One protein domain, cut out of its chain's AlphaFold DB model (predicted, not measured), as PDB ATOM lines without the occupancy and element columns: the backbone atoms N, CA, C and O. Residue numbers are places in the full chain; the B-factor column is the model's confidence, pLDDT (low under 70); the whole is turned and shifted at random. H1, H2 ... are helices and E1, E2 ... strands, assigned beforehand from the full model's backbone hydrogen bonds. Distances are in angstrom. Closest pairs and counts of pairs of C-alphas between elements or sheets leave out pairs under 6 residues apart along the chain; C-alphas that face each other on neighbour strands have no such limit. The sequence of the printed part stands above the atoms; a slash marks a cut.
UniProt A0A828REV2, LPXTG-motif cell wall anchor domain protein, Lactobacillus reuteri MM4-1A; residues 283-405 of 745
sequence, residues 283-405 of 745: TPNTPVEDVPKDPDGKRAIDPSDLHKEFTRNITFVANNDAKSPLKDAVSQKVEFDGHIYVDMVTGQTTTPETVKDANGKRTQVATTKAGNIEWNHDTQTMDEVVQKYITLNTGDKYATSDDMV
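Overview. This is residues 283 to 405 of the 745 residues of the protein "LPXTG-motif cell wall anchor domain protein" of Lactobacillus reuteri MM4-1A (UniProt A0A828REV2). With little regular structure, this is a rod built along one long antiparallel hairpin, E1 and E2, with a small antiparallel hairpin, E3 and E4, towards one end and E6 towards the other. Of 123 printed residues, 45 are in named elements, mostly strand, in the order H1, E1 to E6. The whole is extended, radius of gyration of the C-alphas 25.4 A, spanning 80 by 31 by 21 A.

Arrangement. In the hairpin of E1, residues 307 to 318, and E2, residues 330 to 343, N 308 and O 336 are within hydrogen-bond range at 2.9 A. The closest C-alphas of E2 and H1, residues 303 to 306, are Gly 338 and Leu 306, 4.8 A apart; H1 is too short for O i to N i+4 pairs. E5, residues 380 to 382, and E6, residues 389 to 392, pair with no named strand. In the hairpin of E3, residues 353 to 356, and E4, residues 362 to 365, N 355 and O 363 are within range at 3.1 A.

Along the chain. E1 measures 36.7 A, E2 43.2 A. C-alpha 303 is at (54.418, 76.370, 74.857), C-alpha 392 at (8.607, 67.186, 71.545).

Size, cuts and confidence. The printed part has no cut; links E1 to E2 and E4 to E5 are long. No printed residue is under 70 in pLDDT.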
ATOM      1  N   THR A 283      54.360  79.941  79.356       97.62
ATOM      2  CA  THR A 283      52.904  79.719  79.396       97.62
ATOM      3  C   THR A 283      52.414  79.383  77.979       97.62
ATOM      4  O   THR A 283      53.159  79.652  77.031       97.62
ATOM      5  N   PRO A 284      51.175  78.894  77.769       97.62
ATOM      6  CA  PRO A 284      50.652  78.589  76.429       97.62
ATOM      7  C   PRO A 284      50.688  79.766  75.449       97.62
ATOM      8  O   PRO A 284      50.815  79.582  74.243       97.62
ATOM      9  N   ASN A 285      50.620  80.990  75.979       96.44
ATOM     10  CA  ASN A 285      50.635  82.237  75.215       96.44
ATOM     11  C   ASN A 285      52.053  82.814  75.009       96.44
ATOM     12  O   ASN A 285      52.199  83.934  74.520       96.44
ATOM     13  N   THR A 286      53.107  82.096  75.412       97.12
ATOM     14  CA  THR A 286      54.500  82.521  75.204       97.12
ATOM     15  C   THR A 286      54.926  82.223  73.762       97.12
ATOM     16  O   THR A 286      54.800  81.073  73.342       97.12
ATOM     17  N   PRO A 287      55.457  83.196  72.993       97.06
ATOM     18  CA  PRO A 287      55.923  82.933  71.634       97.06
ATOM     19  C   PRO A 287      57.052  81.892  71.619       97.06
ATOM     20  O   PRO A 287      57.922  81.872  72.490       97.06
ATOM     21  N   VAL A 288      57.047  81.015  70.617       95.50
ATOM     22  CA  VAL A 288      57.943  79.846  70.514       95.50
ATOM     23  C   VAL A 288      59.405  80.262  70.252       95.50
ATOM     24  O   VAL A 288      60.350  79.526  70.547       95.50
ATOM     25  N   GLU A 289      59.596  81.464  69.713       94.44
ATOM     26  CA  GLU A 289      60.864  82.170  69.550       94.44
ATOM     27  C   GLU A 289      61.412  82.785  70.851       94.44
ATOM     28  O   GLU A 289      62.623  82.978  70.957       94.44
ATOM     29  N   ASP A 290      60.539  83.040  71.830       95.12
ATOM     30  CA  ASP A 290      60.807  83.718  73.109       95.12
ATOM     31  C   ASP A 290      61.190  82.745  74.243       95.12
ATOM     32  O   ASP A 290      61.553  83.168  75.345       95.12
ATOM     33  N   VAL A 291      61.071  81.439  73.979       96.44
ATOM     34  CA  VAL A 291      61.478  80.353  74.878       96.44
ATOM     35  C   VAL A 291      63.007  80.216  74.838       96.44
ATOM     36  O   VAL A 291      63.560  80.046  73.743       96.44
ATOM     37  N   PRO A 292      63.705  80.249  75.993       96.81
ATOM     38  CA  PRO A 292      65.147  80.034  76.049       96.81
ATOM     39  C   PRO A 292      65.562  78.690  75.445       96.81
ATOM     40  O   PRO A 292      64.787  77.729  75.404       96.81
ATOM     41  N   LYS A 293      66.800  78.636  74.959       95.25
ATOM     42  CA  LYS A 293      67.372  77.466  74.294       95.25
ATOM     43  C   LYS A 293      68.650  77.036  74.984       95.25
ATOM     44  O   LYS A 293      69.376  77.876  75.508       95.25
ATOM     45  N   ASP A 294      68.908  75.738  74.953       92.88
ATOM     46  CA  ASP A 294      70.176  75.177  75.400       92.88
ATOM     47  C   ASP A 294      71.325  75.529  74.427       92.88
ATOM     48  O   ASP A 294      71.076  76.048  73.329       92.88
ATOM     49  N   PRO A 295      72.596  75.260  74.785       88.88
ATOM     50  CA  PRO A 295      73.738  75.511  73.900       88.88
ATOM     51  C   PRO A 295      73.712  74.746  72.561       88.88
ATOM     52  O   PRO A 295      74.397  75.157  71.626       88.88
ATOM     53  N   ASP A 296      72.905  73.683  72.435       92.75
ATOM     54  CA  ASP A 296      72.661  72.970  71.169       92.75
ATOM     55  C   ASP A 296      71.550  73.634  70.317       92.75
ATOM     56  O   ASP A 296      71.281  73.205  69.190       92.75
ATOM     57  N   GLY A 297      70.881  74.670  70.835       91.75
ATOM     58  CA  GLY A 297      69.801  75.407  70.176       91.75
ATOM     59  C   GLY A 297      68.399  74.799  70.337       91.75
ATOM     60  O   GLY A 297      67.471  75.233  69.645       91.75
ATOM     61  N   LYS A 298      68.220  73.813  71.223       94.00
ATOM     62  CA  LYS A 298      66.943  73.127  71.492       94.00
ATOM     63  C   LYS A 298      66.175  73.840  72.607       94.00
ATOM     64  O   LYS A 298      66.770  74.511  73.441       94.00
ATOM     65  N   ARG A 299      64.849  73.673  72.651       94.94
ATOM     66  CA  ARG A 299      64.005  74.096  73.786       94.94
ATOM     67  C   ARG A 299      63.753  72.903  74.710       94.94
ATOM     68  O   ARG A 299      63.514  71.810  74.203       94.94
ATOM     69  N   ALA A 300      63.719  73.120  76.024       94.62
ATOM     70  CA  ALA A 300      63.327  72.085  76.990       94.62
ATOM     71  C   ALA A 300      61.801  71.855  77.084       94.62
ATOM     72  O   ALA A 300      61.368  70.847  77.637       94.62
ATOM     73  N   ILE A 301      60.986  72.772  76.549       95.38
ATOM     74  CA  ILE A 301      59.518  72.695  76.521       95.38
ATOM     75  C   ILE A 301      58.979  73.393  75.263       95.38
ATOM     76  O   ILE A 301      59.588  74.355  74.779       95.38
ATOM     77  N   ASP A 302      57.837  72.945  74.738       95.88
ATOM     78  CA  ASP A 302      57.052  73.725  73.782       95.88
ATOM     79  C   ASP A 302      55.859  74.397  74.492       95.88
ATOM     80  O   ASP A 302      55.173  73.732  75.268       95.88
ATOM     81  N   PRO A 303      55.572  75.693  74.261       97.06
ATOM     82  CA  PRO A 303      54.418  76.370  74.857       97.06
ATOM     83  C   PRO A 303      53.089  75.634  74.638       97.06
ATOM     84  O   PRO A 303      52.236  75.644  75.523       97.06
ATOM     85  N   SER A 304      52.926  74.938  73.507       95.50
ATOM     86  CA  SER A 304      51.716  74.157  73.216       95.50
ATOM     87  C   SER A 304      51.512  72.952  74.149       95.50
ATOM     88  O   SER A 304      50.369  72.580  74.426       95.50
ATOM     89  N   ASP A 305      52.578  72.390  74.728       95.25
ATOM     90  CA  ASP A 305      52.477  71.301  75.708       95.25
ATOM     91  C   ASP A 305      51.889  71.765  77.051       95.25
ATOM     92  O   ASP A 305      51.376  70.939  77.811       95.25
ATOM     93  N   LEU A 306      51.903  73.073  77.326       97.12
ATOM     94  CA  LEU A 306      51.378  73.676  78.553       97.12
ATOM     95  C   LEU A 306      49.858  73.906  78.526       97.12
ATOM     96  O   LEU A 306      49.314  74.369  79.520       97.12
ATOM     97  N   HIS A 307      49.164  73.596  77.428       96.25
ATOM     98  CA  HIS A 307      47.700  73.646  77.350       96.25
ATOM     99  C   HIS A 307      47.119  72.241  77.157       96.25
ATOM    100  O   HIS A 307      47.683  71.423  76.421       96.25
ATOM    101  N   LYS A 308      45.998  71.934  77.816       96.12
ATOM    102  CA  LYS A 308      45.248  70.677  77.650       96.12
ATOM    103  C   LYS A 308      43.752  70.974  77.610       96.12
ATOM    104  O   LYS A 308      43.159  71.295  78.638       96.12
ATOM    105  N   GLU A 309      43.155  70.833  76.431       95.69
ATOM    106  CA  GLU A 309      41.704  70.841  76.242       95.69
ATOM    107  C   GLU A 309      41.167  69.405  76.315       95.69
ATOM    108  O   GLU A 309      41.733  68.491  75.713       95.69
ATOM    109  N   PHE A 310      40.050  69.223  77.015       96.88
ATOM    110  CA  PHE A 310      39.248  68.005  76.996       96.88
ATOM    111  C   PHE A 310      37.807  68.342  76.613       96.88
ATOM    112  O   PHE A 310      37.229  69.283  77.160       96.88
ATOM    113  N   THR A 311      37.201  67.564  75.714       95.88
ATOM    114  CA  THR A 311      35.819  67.772  75.243       95.88
ATOM    115  C   THR A 311      34.995  66.484  75.250       95.88
ATOM    116  O   THR A 311      35.529  65.400  75.029       95.88
ATOM    117  N   ARG A 312      33.688  66.603  75.520       94.94
ATOM    118  CA  ARG A 312      32.695  65.513  75.478       94.94
ATOM    119  C   ARG A 312      31.395  66.030  74.874       94.94
ATOM    120  O   ARG A 312      30.795  66.947  75.431       94.94
ATOM    121  N   ASN A 313      30.923  65.443  73.783       95.19
ATOM    122  CA  ASN A 313      29.603  65.721  73.217       95.19
ATOM    123  C   ASN A 313      28.592  64.678  73.697       95.19
ATOM    124  O   ASN A 313      28.824  63.477  73.595       95.19
ATOM    125  N   ILE A 314      27.444  65.140  74.189       95.75
ATOM    126  CA  ILE A 314      26.345  64.300  74.670       95.75
ATOM    127  C   ILE A 314      25.164  64.482  73.714       95.75
ATOM    128  O   ILE A 314      24.543  65.545  73.664       95.75
ATOM    129  N   THR A 315      24.876  63.447  72.927       95.81
ATOM    130  CA  THR A 315      23.857  63.458  71.868       95.81
ATOM    131  C   THR A 315      22.604  62.713  72.318       95.81
ATOM    132  O   THR A 315      22.693  61.590  72.806       95.81
ATOM    133  N   PHE A 316      21.426  63.308  72.116       95.56
ATOM    134  CA  PHE A 316      20.139  62.754  72.551       95.56
ATOM    135  C   PHE A 316      19.370  62.194  71.347       95.56
ATOM    136  O   PHE A 316      18.993  62.963  70.459       95.56
ATOM    137  N   VAL A 317      19.131  60.878  71.299       94.88
ATOM    138  CA  VAL A 317      18.555  60.203  70.116       94.88
ATOM    139  C   VAL A 317      17.372  59.289  70.431       94.88
ATOM    140  O   VAL A 317      17.287  58.675  71.492       94.88
ATOM    141  N   ALA A 318      16.481  59.147  69.456       92.81
ATOM    142  CA  ALA A 318      15.372  58.205  69.473       92.81
ATOM    143  C   ALA A 318      15.835  56.739  69.416       92.81
ATOM    144  O   ALA A 318      16.765  56.381  68.688       92.81
ATOM    145  N   ASN A 319      15.110  55.847  70.094       91.88
ATOM    146  CA  ASN A 319      15.236  54.398  69.953       91.88
ATOM    147  C   ASN A 319      14.520  53.886  68.688       91.88
ATOM    148  O   ASN A 319      13.628  53.044  68.746       91.88
ATOM    149  N   ASN A 320      14.905  54.427  67.533       87.12
ATOM    150  CA  ASN A 320      14.502  53.961  66.209       87.12
ATOM    151  C   ASN A 320      15.745  53.582  65.378       87.12
ATOM    152  O   ASN A 320      16.879  53.742  65.845       87.12
ATOM    153  N   ASP A 321      15.540  53.071  64.163       85.38
ATOM    154  CA  ASP A 321      16.632  52.660  63.262       85.38
ATOM    155  C   ASP A 321      17.457  53.852  62.747       85.38
ATOM    156  O   ASP A 321      18.641  53.716  62.452       85.38
ATOM    157  N   ALA A 322      16.838  55.035  62.664       87.31
ATOM    158  CA  ALA A 322      17.464  56.263  62.176       87.31
ATOM    159  C   ALA A 322      18.300  57.008  63.237       87.31
ATOM    160  O   ALA A 322      19.025  57.935  62.882       87.31
ATOM    161  N   LYS A 323      18.161  56.649  64.524       91.56
ATOM    162  CA  LYS A 323      18.658  57.409  65.688       91.56
ATOM    163  C   LYS A 323      18.363  58.909  65.576       91.56
ATOM    164  O   LYS A 323      19.241  59.746  65.777       91.56
ATOM    165  N   SER A 324      17.106  59.238  65.257       92.81
ATOM    166  CA  SER A 324      16.650  60.623  65.071       92.81
ATOM    167  C   SER A 324      17.034  61.496  66.276       92.81
ATOM    168  O   SER A 324      16.717  61.107  67.403       92.81
ATOM    169  N   PRO A 325      17.679  62.662  66.085       94.50
ATOM    170  CA  PRO A 325      18.021  63.545  67.195       94.50
ATOM    171  C   PRO A 325      16.749  64.121  67.830       94.50
ATOM    172  O   PRO A 325      15.828  64.529  67.124       94.50
ATOM    173  N   LEU A 326      16.711  64.158  69.161       93.75
ATOM    174  CA  LEU A 326      15.570  64.650  69.949       93.75
ATOM    175  C   LEU A 326      15.813  66.037  70.562       93.75
ATOM    176  O   LEU A 326      14.877  66.686  71.019       93.75
ATOM    177  N   LYS A 327      17.070  66.482  70.608       93.38
ATOM    178  CA  LYS A 327      17.508  67.755  71.188       93.38
ATOM    179  C   LYS A 327      18.844  68.155  70.555       93.38
ATOM    180  O   LYS A 327      19.549  67.304  70.011       93.38
ATOM    181  N   ASP A 328      19.210  69.429  70.659       95.12
ATOM    182  CA  ASP A 328      20.595  69.860  70.457       95.12
ATOM    183  C   ASP A 328      21.534  69.100  71.409       95.12
ATOM    184  O   ASP A 328      21.195  68.863  72.573       95.12
ATOM    185  N   ALA A 329      22.704  68.699  70.905       94.06
ATOM    186  CA  ALA A 329      23.720  68.026  71.707       94.06
ATOM    187  C   ALA A 329      24.310  68.980  72.757       94.06
ATOM    188  O   ALA A 329      24.450  70.180  72.514       94.06
ATOM    189  N   VAL A 330      24.671  68.442  73.922       94.50
ATOM    190  CA  VAL A 330      25.363  69.190  74.978       94.50
ATOM    191  C   VAL A 330      26.854  68.892  74.868       94.50
ATOM    192  O   VAL A 330      27.292  67.790  75.186       94.50
ATOM    193  N   SER A 331      27.629  69.871  74.403       94.88
ATOM    194  CA  SER A 331      29.092  69.821  74.427       94.88
ATOM    195  C   SER A 331      29.609  70.340  75.768       94.88
ATOM    196  O   SER A 331      29.328  71.477  76.146       94.88
ATOM    197  N   GLN A 332      30.386  69.522  76.471       95.56
ATOM    198  CA  GLN A 332      31.164  69.905  77.647       95.56
ATOM    199  C   GLN A 332      32.631  70.090  77.250       95.56
ATOM    200  O   GLN A 332      33.153  69.349  76.415       95.56
ATOM    201  N   LYS A 333      33.295  71.074  77.860       95.31
ATOM    202  CA  LYS A 333      34.703  71.408  77.629       95.31
ATOM    203  C   LYS A 333      35.372  71.771  78.956       95.31
ATOM    204  O   LYS A 333      34.776  72.477  79.763       95.31
ATOM    205  N   VAL A 334      36.601  71.301  79.154       95.94
ATOM    206  CA  VAL A 334      37.467  71.597  80.308       95.94
ATOM    207  C   VAL A 334      38.865  71.940  79.787       95.94
ATOM    208  O   VAL A 334      39.374  71.247  78.908       95.94
ATOM    209  N   GLU A 335      39.490  72.991  80.321       95.31
ATOM    210  CA  GLU A 335      40.817  73.470  79.902       95.31
ATOM    211  C   GLU A 335      41.771  73.573  81.092       95.31
ATOM    212  O   GLU A 335      41.466  74.229  82.089       95.31
ATOM    213  N   PHE A 336      42.951  72.970  80.970       97.56
ATOM    214  CA  PHE A 336      44.059  73.177  81.897       97.56
ATOM    215  C   PHE A 336      45.153  73.994  81.210       97.56
ATOM    216  O   PHE A 336      45.665  73.592  80.165       97.56
ATOM    217  N   ASP A 337      45.538  75.102  81.839       96.81
ATOM    218  CA  ASP A 337      46.686  75.920  81.455       96.81
ATOM    219  C   ASP A 337      47.772  75.770  82.519       96.81
ATOM    220  O   ASP A 337      47.543  76.001  83.708       96.81
ATOM    221  N   GLY A 338      48.962  75.371  82.091       97.19
ATOM    222  CA  GLY A 338      50.147  75.240  82.922       97.19
ATOM    223  C   GLY A 338      51.139  76.371  82.706       97.19
ATOM    224  O   GLY A 338      51.150  77.048  81.679       97.19
ATOM    225  N   HIS A 339      52.029  76.548  83.670       97.19
ATOM    226  CA  HIS A 339      53.242  77.327  83.483       97.19
ATOM    227  C   HIS A 339      54.457  76.534  83.952       97.19
ATOM    228  O   HIS A 339      54.352  75.603  84.748       97.19
ATOM    229  N   ILE A 340      55.621  76.882  83.421       97.69
ATOM    230  CA  ILE A 340      56.895  76.300  83.837       97.69
ATOM    231  C   ILE A 340      57.980  77.367  83.780       97.69
ATOM    232  O   ILE A 340      57.916  78.306  82.987       97.69
ATOM    233  N   TYR A 341      58.982  77.228  84.632       97.81
ATOM    234  CA  TYR A 341      60.114  78.134  84.693       97.81
ATOM    235  C   TYR A 341      61.291  77.543  83.907       97.81
ATOM    236  O   TYR A 341      61.622  76.367  84.062       97.81
ATOM    237  N   VAL A 342      61.914  78.357  83.054       97.75
ATOM    238  CA  VAL A 342      63.081  77.993  82.238       97.75
ATOM    239  C   VAL A 342      64.242  78.933  82.560       97.75
ATOM    240  O   VAL A 342      64.067  80.150  82.662       97.75
ATOM    241  N   ASP A 343      65.421  78.351  82.741       97.81
ATOM    242  CA  ASP A 343      66.691  79.042  82.957       97.81
ATOM    243  C   ASP A 343      67.119  79.762  81.664       97.81
ATOM    244  O   ASP A 343      67.203  79.157  80.592       97.81
ATOM    245  N   MET A 344      67.372  81.071  81.760       96.62
ATOM    246  CA  MET A 344      67.714  81.923  80.615       96.62
ATOM    247  C   MET A 344      69.104  81.653  80.014       96.62
ATOM    248  O   MET A 344      69.335  82.052  78.874       96.62
ATOM    249  N   VAL A 345      70.010  81.010  80.756       96.25
ATOM    250  CA  VAL A 345      71.392  80.716  80.339       96.25
ATOM    251  C   VAL A 345      71.528  79.270  79.860       96.25
ATOM    252  O   VAL A 345      72.172  79.015  78.846       96.25
ATOM    253  N   THR A 346      70.924  78.307  80.572       96.31
ATOM    254  CA  THR A 346      71.053  76.870  80.238       96.31
ATOM    255  C   THR A 346      69.943  76.337  79.332       96.31
ATOM    256  O   THR A 346      70.081  75.243  78.778       96.31
ATOM    257  N   GLY A 347      68.832  77.068  79.192       96.44
ATOM    258  CA  GLY A 347      67.664  76.656  78.409       96.44
ATOM    259  C   GLY A 347      66.856  75.496  79.002       96.44
ATOM    260  O   GLY A 347      65.905  75.037  78.368       96.44
ATOM    261  N   GLN A 348      67.224  75.010  80.193       97.00
ATOM    262  CA  GLN A 348      66.577  73.884  80.873       97.00
ATOM    263  C   GLN A 348      65.417  74.342  81.765       97.00
ATOM    264  O   GLN A 348      65.355  75.501  82.183       97.00
ATOM    265  N   THR A 349      64.497  73.431  82.099       97.12
ATOM    266  CA  THR A 349      63.469  73.722  83.109       97.12
ATOM    267  C   THR A 349      64.114  73.832  84.492       97.12
ATOM    268  O   THR A 349      65.013  73.070  84.838       97.12
ATOM    269  N   THR A 350      63.637  74.764  85.312       96.81
ATOM    270  CA  THR A 350      64.200  75.087  86.633       96.81
ATOM    271  C   THR A 350      63.089  75.309  87.655       96.81
ATOM    272  O   THR A 350      61.974  75.664  87.283       96.81
ATOM    273  N   THR A 351      63.375  75.188  88.952       95.75
ATOM    274  CA  THR A 351      62.556  75.844  89.992       95.75
ATOM    275  C   THR A 351      63.081  77.263  90.260       95.75
ATOM    276  O   THR A 351      64.302  77.446  90.230       95.75
ATOM    277  N   PRO A 352      62.233  78.283  90.475       94.94
ATOM    278  CA  PRO A 352      62.694  79.635  90.785       94.94
ATOM    279  C   PRO A 352      62.960  79.819  92.290       94.94
ATOM    280  O   PRO A 352      62.152  79.409  93.121       94.94
ATOM    281  N   GLU A 353      64.029  80.531  92.661       93.69
ATOM    282  CA  GLU A 353      64.172  81.112  94.008       93.69
ATOM    283  C   GLU A 353      64.033  82.645  93.968       93.69
ATOM    284  O   GLU A 353      64.222  83.275  92.928       93.69
ATOM    285  N   THR A 354      63.671  83.274  95.095       93.62
ATOM    286  CA  THR A 354      63.560  84.745  95.189       93.62
ATOM    287  C   THR A 354      64.693  85.335  96.020       93.62
ATOM    288  O   THR A 354      64.610  85.388  97.251       93.62
ATOM    289  N   VAL A 355      65.716  85.839  95.335       92.12
ATOM    290  CA  VAL A 355      66.865  86.535  95.932       92.12
ATOM    291  C   VAL A 355      66.627  88.047  96.015       92.12
ATOM    292  O   VAL A 355      65.628  88.574  95.515       92.12
ATOM    293  N   LYS A 356      67.558  88.763  96.654       91.69
ATOM    294  CA  LYS A 356      67.771  90.190  96.384       91.69
ATOM    295  C   LYS A 356      68.805  90.322  95.264       91.69
ATOM    296  O   LYS A 356      69.805  89.611  95.295       91.69
ATOM    297  N   ASP A 357      68.568  91.219  94.314       90.75
ATOM    298  CA  ASP A 357      69.620  91.711  93.421       90.75
ATOM    299  C   ASP A 357      70.578  92.658  94.175       90.75
ATOM    300  O   ASP A 357      70.345  93.007  95.338       90.75
ATOM    301  N   ALA A 358      71.663  93.089  93.526       89.56
ATOM    302  CA  ALA A 358      72.635  94.006  94.132       89.56
ATOM    303  C   ALA A 358      72.053  95.390  94.496       89.56
ATOM    304  O   ALA A 358      72.625  96.085  95.333       89.56
ATOM    305  N   ASN A 359      70.892  95.768  93.945       88.31
ATOM    306  CA  ASN A 359      70.151  96.980  94.316       88.31
ATOM    307  C   ASN A 359      69.182  96.737  95.495       88.31
ATOM    308  O   ASN A 359      68.405  97.615  95.869       88.31
ATOM    309  N   GLY A 360      69.181  95.530  96.073       89.56
ATOM    310  CA  GLY A 360      68.312  95.121  97.175       89.56
ATOM    311  C   GLY A 360      66.875  94.771  96.770       89.56
ATOM    312  O   GLY A 360      66.085  94.376  97.637       89.56
ATOM    313  N   LYS A 361      66.521  94.878  95.483       92.94
ATOM    314  CA  LYS A 361      65.190  94.555  94.957       92.94
ATOM    315  C   LYS A 361      65.012  93.037  94.930       92.94
ATOM    316  O   LYS A 361      65.917  92.287  94.576       92.94
ATOM    317  N   ARG A 362      63.819  92.564  95.303       93.69
ATOM    318  CA  ARG A 362      63.473  91.137  95.208       93.69
ATOM    319  C   ARG A 362      63.260  90.758  93.744       93.69
ATOM    320  O   ARG A 362      62.471  91.407  93.060       93.69
ATOM    321  N   THR A 363      63.928  89.704  93.290       92.94
ATOM    322  CA  THR A 363      63.808  89.183  91.924       92.94
ATOM    323  C   THR A 363      63.840  87.659  91.926       92.94
ATOM    324  O   THR A 363      64.388  87.055  92.849       92.94
ATOM    325  N   GLN A 364      63.234  87.039  90.913       93.88
ATOM    326  CA  GLN A 364      63.343  85.599  90.704       93.88
ATOM    327  C   GLN A 364      64.606  85.275  89.899       93.88
ATOM    328  O   GLN A 364      64.954  85.997  88.963       93.88
ATOM    329  N   VAL A 365      65.274  84.191  90.280       95.19
ATOM    330  CA  VAL A 365      66.431  83.597  89.598       95.19
ATOM    331  C   VAL A 365      66.219  82.089  89.487       95.19
ATOM    332  O   VAL A 365      65.415  81.518  90.231       95.19
ATOM    333  N   ALA A 366      66.904  81.450  88.543       95.88
ATOM    334  CA  ALA A 366      66.888  79.999  88.405       95.88
ATOM    335  C   ALA A 366      67.626  79.313  89.573       95.88
ATOM    336  O   ALA A 366      68.337  79.949  90.355       95.88
ATOM    337  N   THR A 367      67.450  78.000  89.672       94.38
ATOM    338  CA  THR A 367      68.193  77.103  90.564       94.38
ATOM    339  C   THR A 367      68.732  75.932  89.745       94.38
ATOM    340  O   THR A 367      68.387  75.752  88.580       94.38
ATOM    341  N   THR A 368      69.544  75.073  90.353       92.50
ATOM    342  CA  THR A 368      70.014  73.831  89.716       92.50
ATOM    343  C   THR A 368      68.994  72.683  89.784       92.50
ATOM    344  O   THR A 368      69.278  71.582  89.310       92.50
ATOM    345  N   LYS A 369      67.804  72.900  90.366       94.12
ATOM    346  CA  LYS A 369      66.733  71.892  90.440       94.12
ATOM    347  C   LYS A 369      65.839  71.975  89.205       94.12
ATOM    348  O   LYS A 369      65.304  73.042  88.922       94.12
ATOM    349  N   ALA A 370      65.615  70.843  88.538       94.81
ATOM    350  CA  ALA A 370      64.721  70.756  87.383       94.81
ATOM    351  C   ALA A 370      63.282  71.195  87.723       94.81
ATOM    352  O   ALA A 370      62.745  70.844  88.775       94.81
ATOM    353  N   GLY A 371      62.668  71.956  86.818       94.19
ATOM    354  CA  GLY A 371      61.302  72.466  86.960       94.19
ATOM    355  C   GLY A 371      60.239  71.476  86.482       94.19
ATOM    356  O   GLY A 371      60.439  70.790  85.478       94.19
ATOM    357  N   ASN A 372      59.095  71.458  87.170       95.12
ATOM    358  CA  ASN A 372      57.870  70.764  86.758       95.12
ATOM    359  C   ASN A 372      56.849  71.768  86.195       95.12
ATOM    360  O   ASN A 372      56.972  72.969  86.429       95.12
ATOM    361  N   ILE A 373      55.826  71.281  85.485       96.31
ATOM    362  CA  ILE A 373      54.695  72.119  85.056       96.31
ATOM    363  C   ILE A 373      53.755  72.339  86.249       96.31
ATOM    364  O   ILE A 373      53.241  71.378  86.822       96.31
ATOM    365  N   GLU A 374      53.512  73.601  86.585       95.88
ATOM    366  CA  GLU A 374      52.533  74.045  87.576       95.88
ATOM    367  C   GLU A 374      51.218  74.394  86.861       95.88
ATOM    368  O   GLU A 374      51.134  75.384  86.127       95.88
ATOM    369  N   TRP A 375      50.191  73.561  87.041       96.44
ATOM    370  CA  TRP A 375      48.881  73.720  86.401       96.44
ATOM    371  C   TRP A 375      47.965  74.666  87.182       96.44
ATOM    372  O   TRP A 375      48.010  74.715  88.409       96.44
ATOM    373  N   ASN A 376      47.092  75.387  86.473       93.69
ATOM    374  CA  ASN A 376      46.052  76.230  87.072       93.69
ATOM    375  C   ASN A 376      45.107  75.451  88.011       93.69
ATOM    376  O   ASN A 376      44.622  76.014  88.994       93.69
ATOM    377  N   HIS A 377      44.884  74.163  87.729       91.19
ATOM    378  CA  HIS A 377      44.072  73.243  88.520       91.19
ATOM    379  C   HIS A 377      44.679  71.827  88.518       91.19
ATOM    380  O   HIS A 377      45.014  71.300  87.459       91.19
ATOM    381  N   ASP A 378      44.746  71.166  89.681       90.75
ATOM    382  CA  ASP A 378      45.119  69.740  89.777       90.75
ATOM    383  C   ASP A 378      44.048  68.811  89.177       90.75
ATOM    384  O   ASP A 378      44.351  67.747  88.629       90.75
ATOM    385  N   THR A 379      42.782  69.215  89.311       93.38
ATOM    386  CA  THR A 379      41.577  68.506  88.862       93.38
ATOM    387  C   THR A 379      40.503  69.496  88.431       93.38
ATOM    388  O   THR A 379      40.346  70.536  89.067       93.38
ATOM    389  N   GLN A 380      39.717  69.134  87.420       94.50
ATOM    390  CA  GLN A 380      38.483  69.821  87.026       94.50
ATOM    391  C   GLN A 380      37.428  68.798  86.604       94.50
ATOM    392  O   GLN A 380      37.763  67.660  86.273       94.50
ATOM    393  N   THR A 381      36.165  69.203  86.601       93.44
ATOM    394  CA  THR A 381      35.020  68.294  86.508       93.44
ATOM    395  C   THR A 381      34.182  68.607  85.270       93.44
ATOM    396  O   THR A 381      33.929  69.771  84.969       93.44
ATOM    397  N   MET A 382      33.745  67.573  84.548       93.69
ATOM    398  CA  MET A 382      32.609  67.656  83.626       93.69
ATOM    399  C   MET A 382      31.365  67.147  84.352       93.69
ATOM    400  O   MET A 382      31.349  65.988  84.766       93.69
ATOM    401  N   ASP A 383      30.348  67.996  84.492       90.44
ATOM    402  CA  ASP A 383      29.127  67.708  85.259       90.44
ATOM    403  C   ASP A 383      28.338  66.489  84.739       90.44
ATOM    404  O   ASP A 383      28.412  66.133  83.555       90.44
ATOM    405  N   GLU A 384      27.508  65.897  85.604       93.00
ATOM    406  CA  GLU A 384      26.479  64.928  85.205       93.00
ATOM    407  C   GLU A 384      25.362  65.606  84.380       93.00
ATOM    408  O   GLU A 384      24.861  66.673  84.744       93.00
ATOM    409  N   VAL A 385      24.906  64.979  83.288       90.25
ATOM    410  CA  VAL A 385      23.809  65.507  82.447       90.25
ATOM    411  C   VAL A 385      22.514  64.707  82.638       90.25
ATOM    412  O   VAL A 385      22.151  63.833  81.848       90.25
ATOM    413  N   VAL A 386      21.770  65.060  83.690       84.81
ATOM    414  CA  VAL A 386      20.524  64.395  84.125       84.81
ATOM    415  C   VAL A 386      19.308  64.779  83.259       84.81
ATOM    416  O   VAL A 386      18.386  65.467  83.698       84.81
ATOM    417  N   GLN A 387      19.252  64.307  82.013       88.38
ATOM    418  CA  GLN A 387      18.100  64.508  81.118       88.38
ATOM    419  C   GLN A 387      17.198  63.257  81.083       88.38
ATOM    420  O   GLN A 387      17.184  62.523  80.101       88.38
ATOM    421  N   LYS A 388      16.420  62.998  82.143       87.06
ATOM    422  CA  LYS A 388      15.582  61.775  82.251       87.06
ATOM    423  C   LYS A 388      14.506  61.660  81.157       87.06
ATOM    424  O   LYS A 388      14.249  60.567  80.655       87.06
ATOM    425  N   TYR A 389      13.915  62.788  80.760       88.25
ATOM    426  CA  TYR A 389      12.839  62.867  79.765       88.25
ATOM    427  C   TYR A 389      13.111  63.964  78.731       88.25
ATOM    428  O   TYR A 389      13.749  64.966  79.058       88.25
ATOM    429  N   ILE A 390      12.595  63.807  77.510       90.81
ATOM    430  CA  ILE A 390      12.561  64.850  76.470       90.81
ATOM    431  C   ILE A 390      11.150  64.892  75.882       90.81
ATOM    432  O   ILE A 390      10.627  63.856  75.480       90.81
ATOM    433  N   THR A 391      10.533  66.069  75.810       90.88
ATOM    434  CA  THR A 391       9.200  66.250  75.211       90.88
ATOM    435  C   THR A 391       9.326  67.022  73.908       90.88
ATOM    436  O   THR A 391       9.960  68.076  73.890       90.88
ATOM    437  N   LEU A 392       8.710  66.513  72.840       91.25
ATOM    438  CA  LEU A 392       8.607  67.186  71.545       91.25
ATOM    439  C   LEU A 392       7.150  67.514  71.221       91.25
ATOM    440  O   LEU A 392       6.272  66.664  71.358       91.25
ATOM    441  N   ASN A 393       6.906  68.734  70.755       89.69
ATOM    442  CA  ASN A 393       5.602  69.272  70.381       89.69
ATOM    443  C   ASN A 393       5.511  69.452  68.859       89.69
ATOM    444  O   ASN A 393       6.522  69.562  68.163       89.69
ATOM    445  N   THR A 394       4.293  69.519  68.321       89.19
ATOM    446  CA  THR A 394       4.071  69.783  66.892       89.19
ATOM    447  C   THR A 394       4.663  71.139  66.490       89.19
ATOM    448  O   THR A 394       4.215  72.179  66.967       89.19
ATOM    449  N   GLY A 395       5.647  71.125  65.586       87.44
ATOM    450  CA  GLY A 395       6.359  72.322  65.124       87.44
ATOM    451  C   GLY A 395       7.709  72.581  65.805       87.44
ATOM    452  O   GLY A 395       8.427  73.480  65.366       87.44
ATOM    453  N   ASP A 396       8.097  71.791  66.813       91.50
ATOM    454  CA  ASP A 396       9.453  71.848  67.367       91.50
ATOM    455  C   ASP A 396      10.491  71.416  66.317       91.50
ATOM    456  O   ASP A 396      10.261  70.506  65.522       91.50
ATOM    457  N   LYS A 397      11.686  72.022  66.364       92.88
ATOM    458  CA  LYS A 397      12.831  71.773  65.457       92.88
ATOM    459  C   LYS A 397      13.146  70.286  65.209       92.88
ATOM    460  O   LYS A 397      13.624  69.940  64.132       92.88
ATOM    461  N   TYR A 398      12.910  69.439  66.209       91.00
ATOM    462  CA  TYR A 398      13.194  68.001  66.183       91.00
ATOM    463  C   TYR A 398      11.954  67.122  65.951       91.00
ATOM    464  O   TYR A 398      12.095  65.926  65.717       91.00
ATOM    465  N   ALA A 399      10.746  67.692  65.952       88.25
ATOM    466  CA  ALA A 399       9.508  66.994  65.610       88.25
ATOM    467  C   ALA A 399       9.318  66.951  64.081       88.25
ATOM    468  O   ALA A 399       8.417  67.581  63.529       88.25
ATOM    469  N   THR A 400      10.200  66.235  63.375       86.44
ATOM    470  CA  THR A 400      10.197  66.171  61.899       86.44
ATOM    471  C   THR A 400       9.026  65.373  61.312       86.44
ATOM    472  O   THR A 400       8.784  65.441  60.104       86.44
ATOM    473  N   SER A 401       8.284  64.652  62.154       85.56
ATOM    474  CA  SER A 401       7.079  63.888  61.821       85.56
ATOM    475  C   SER A 401       6.206  63.677  63.068       85.56
ATOM    476  O   SER A 401       6.697  63.719  64.199       85.56
ATOM    477  N   ASP A 402       4.898  63.455  62.882       83.12
ATOM    478  CA  ASP A 402       3.923  63.355  63.987       83.12
ATOM    479  C   ASP A 402       4.203  62.179  64.945       83.12
ATOM    480  O   ASP A 402       3.866  62.225  66.129       83.12
ATOM    481  N   ASP A 403       4.877  61.129  64.470       82.69
ATOM    482  CA  ASP A 403       5.323  60.006  65.296       82.69
ATOM    483  C   ASP A 403       6.472  60.376  66.250       82.69
ATOM    484  O   ASP A 403       6.658  59.685  67.254       82.69
ATOM    485  N   MET A 404       7.175  61.494  66.033       83.75
ATOM    486  CA  MET A 404       8.171  62.021  66.973       83.75
ATOM    487  C   MET A 404       7.576  62.890  68.094       83.75
ATOM    488  O   MET A 404       8.209  63.032  69.141       83.75
ATOM    489  N   VAL A 405       6.357  63.416  67.925       87.06
ATOM    490  CA  VAL A 405       5.665  64.261  68.919       87.06
ATOM    491  C   VAL A 405       5.256  63.440  70.148       87.06
ATOM    492  O   VAL A 405       4.665  62.366  70.018       87.06
TER     493      VAL A 405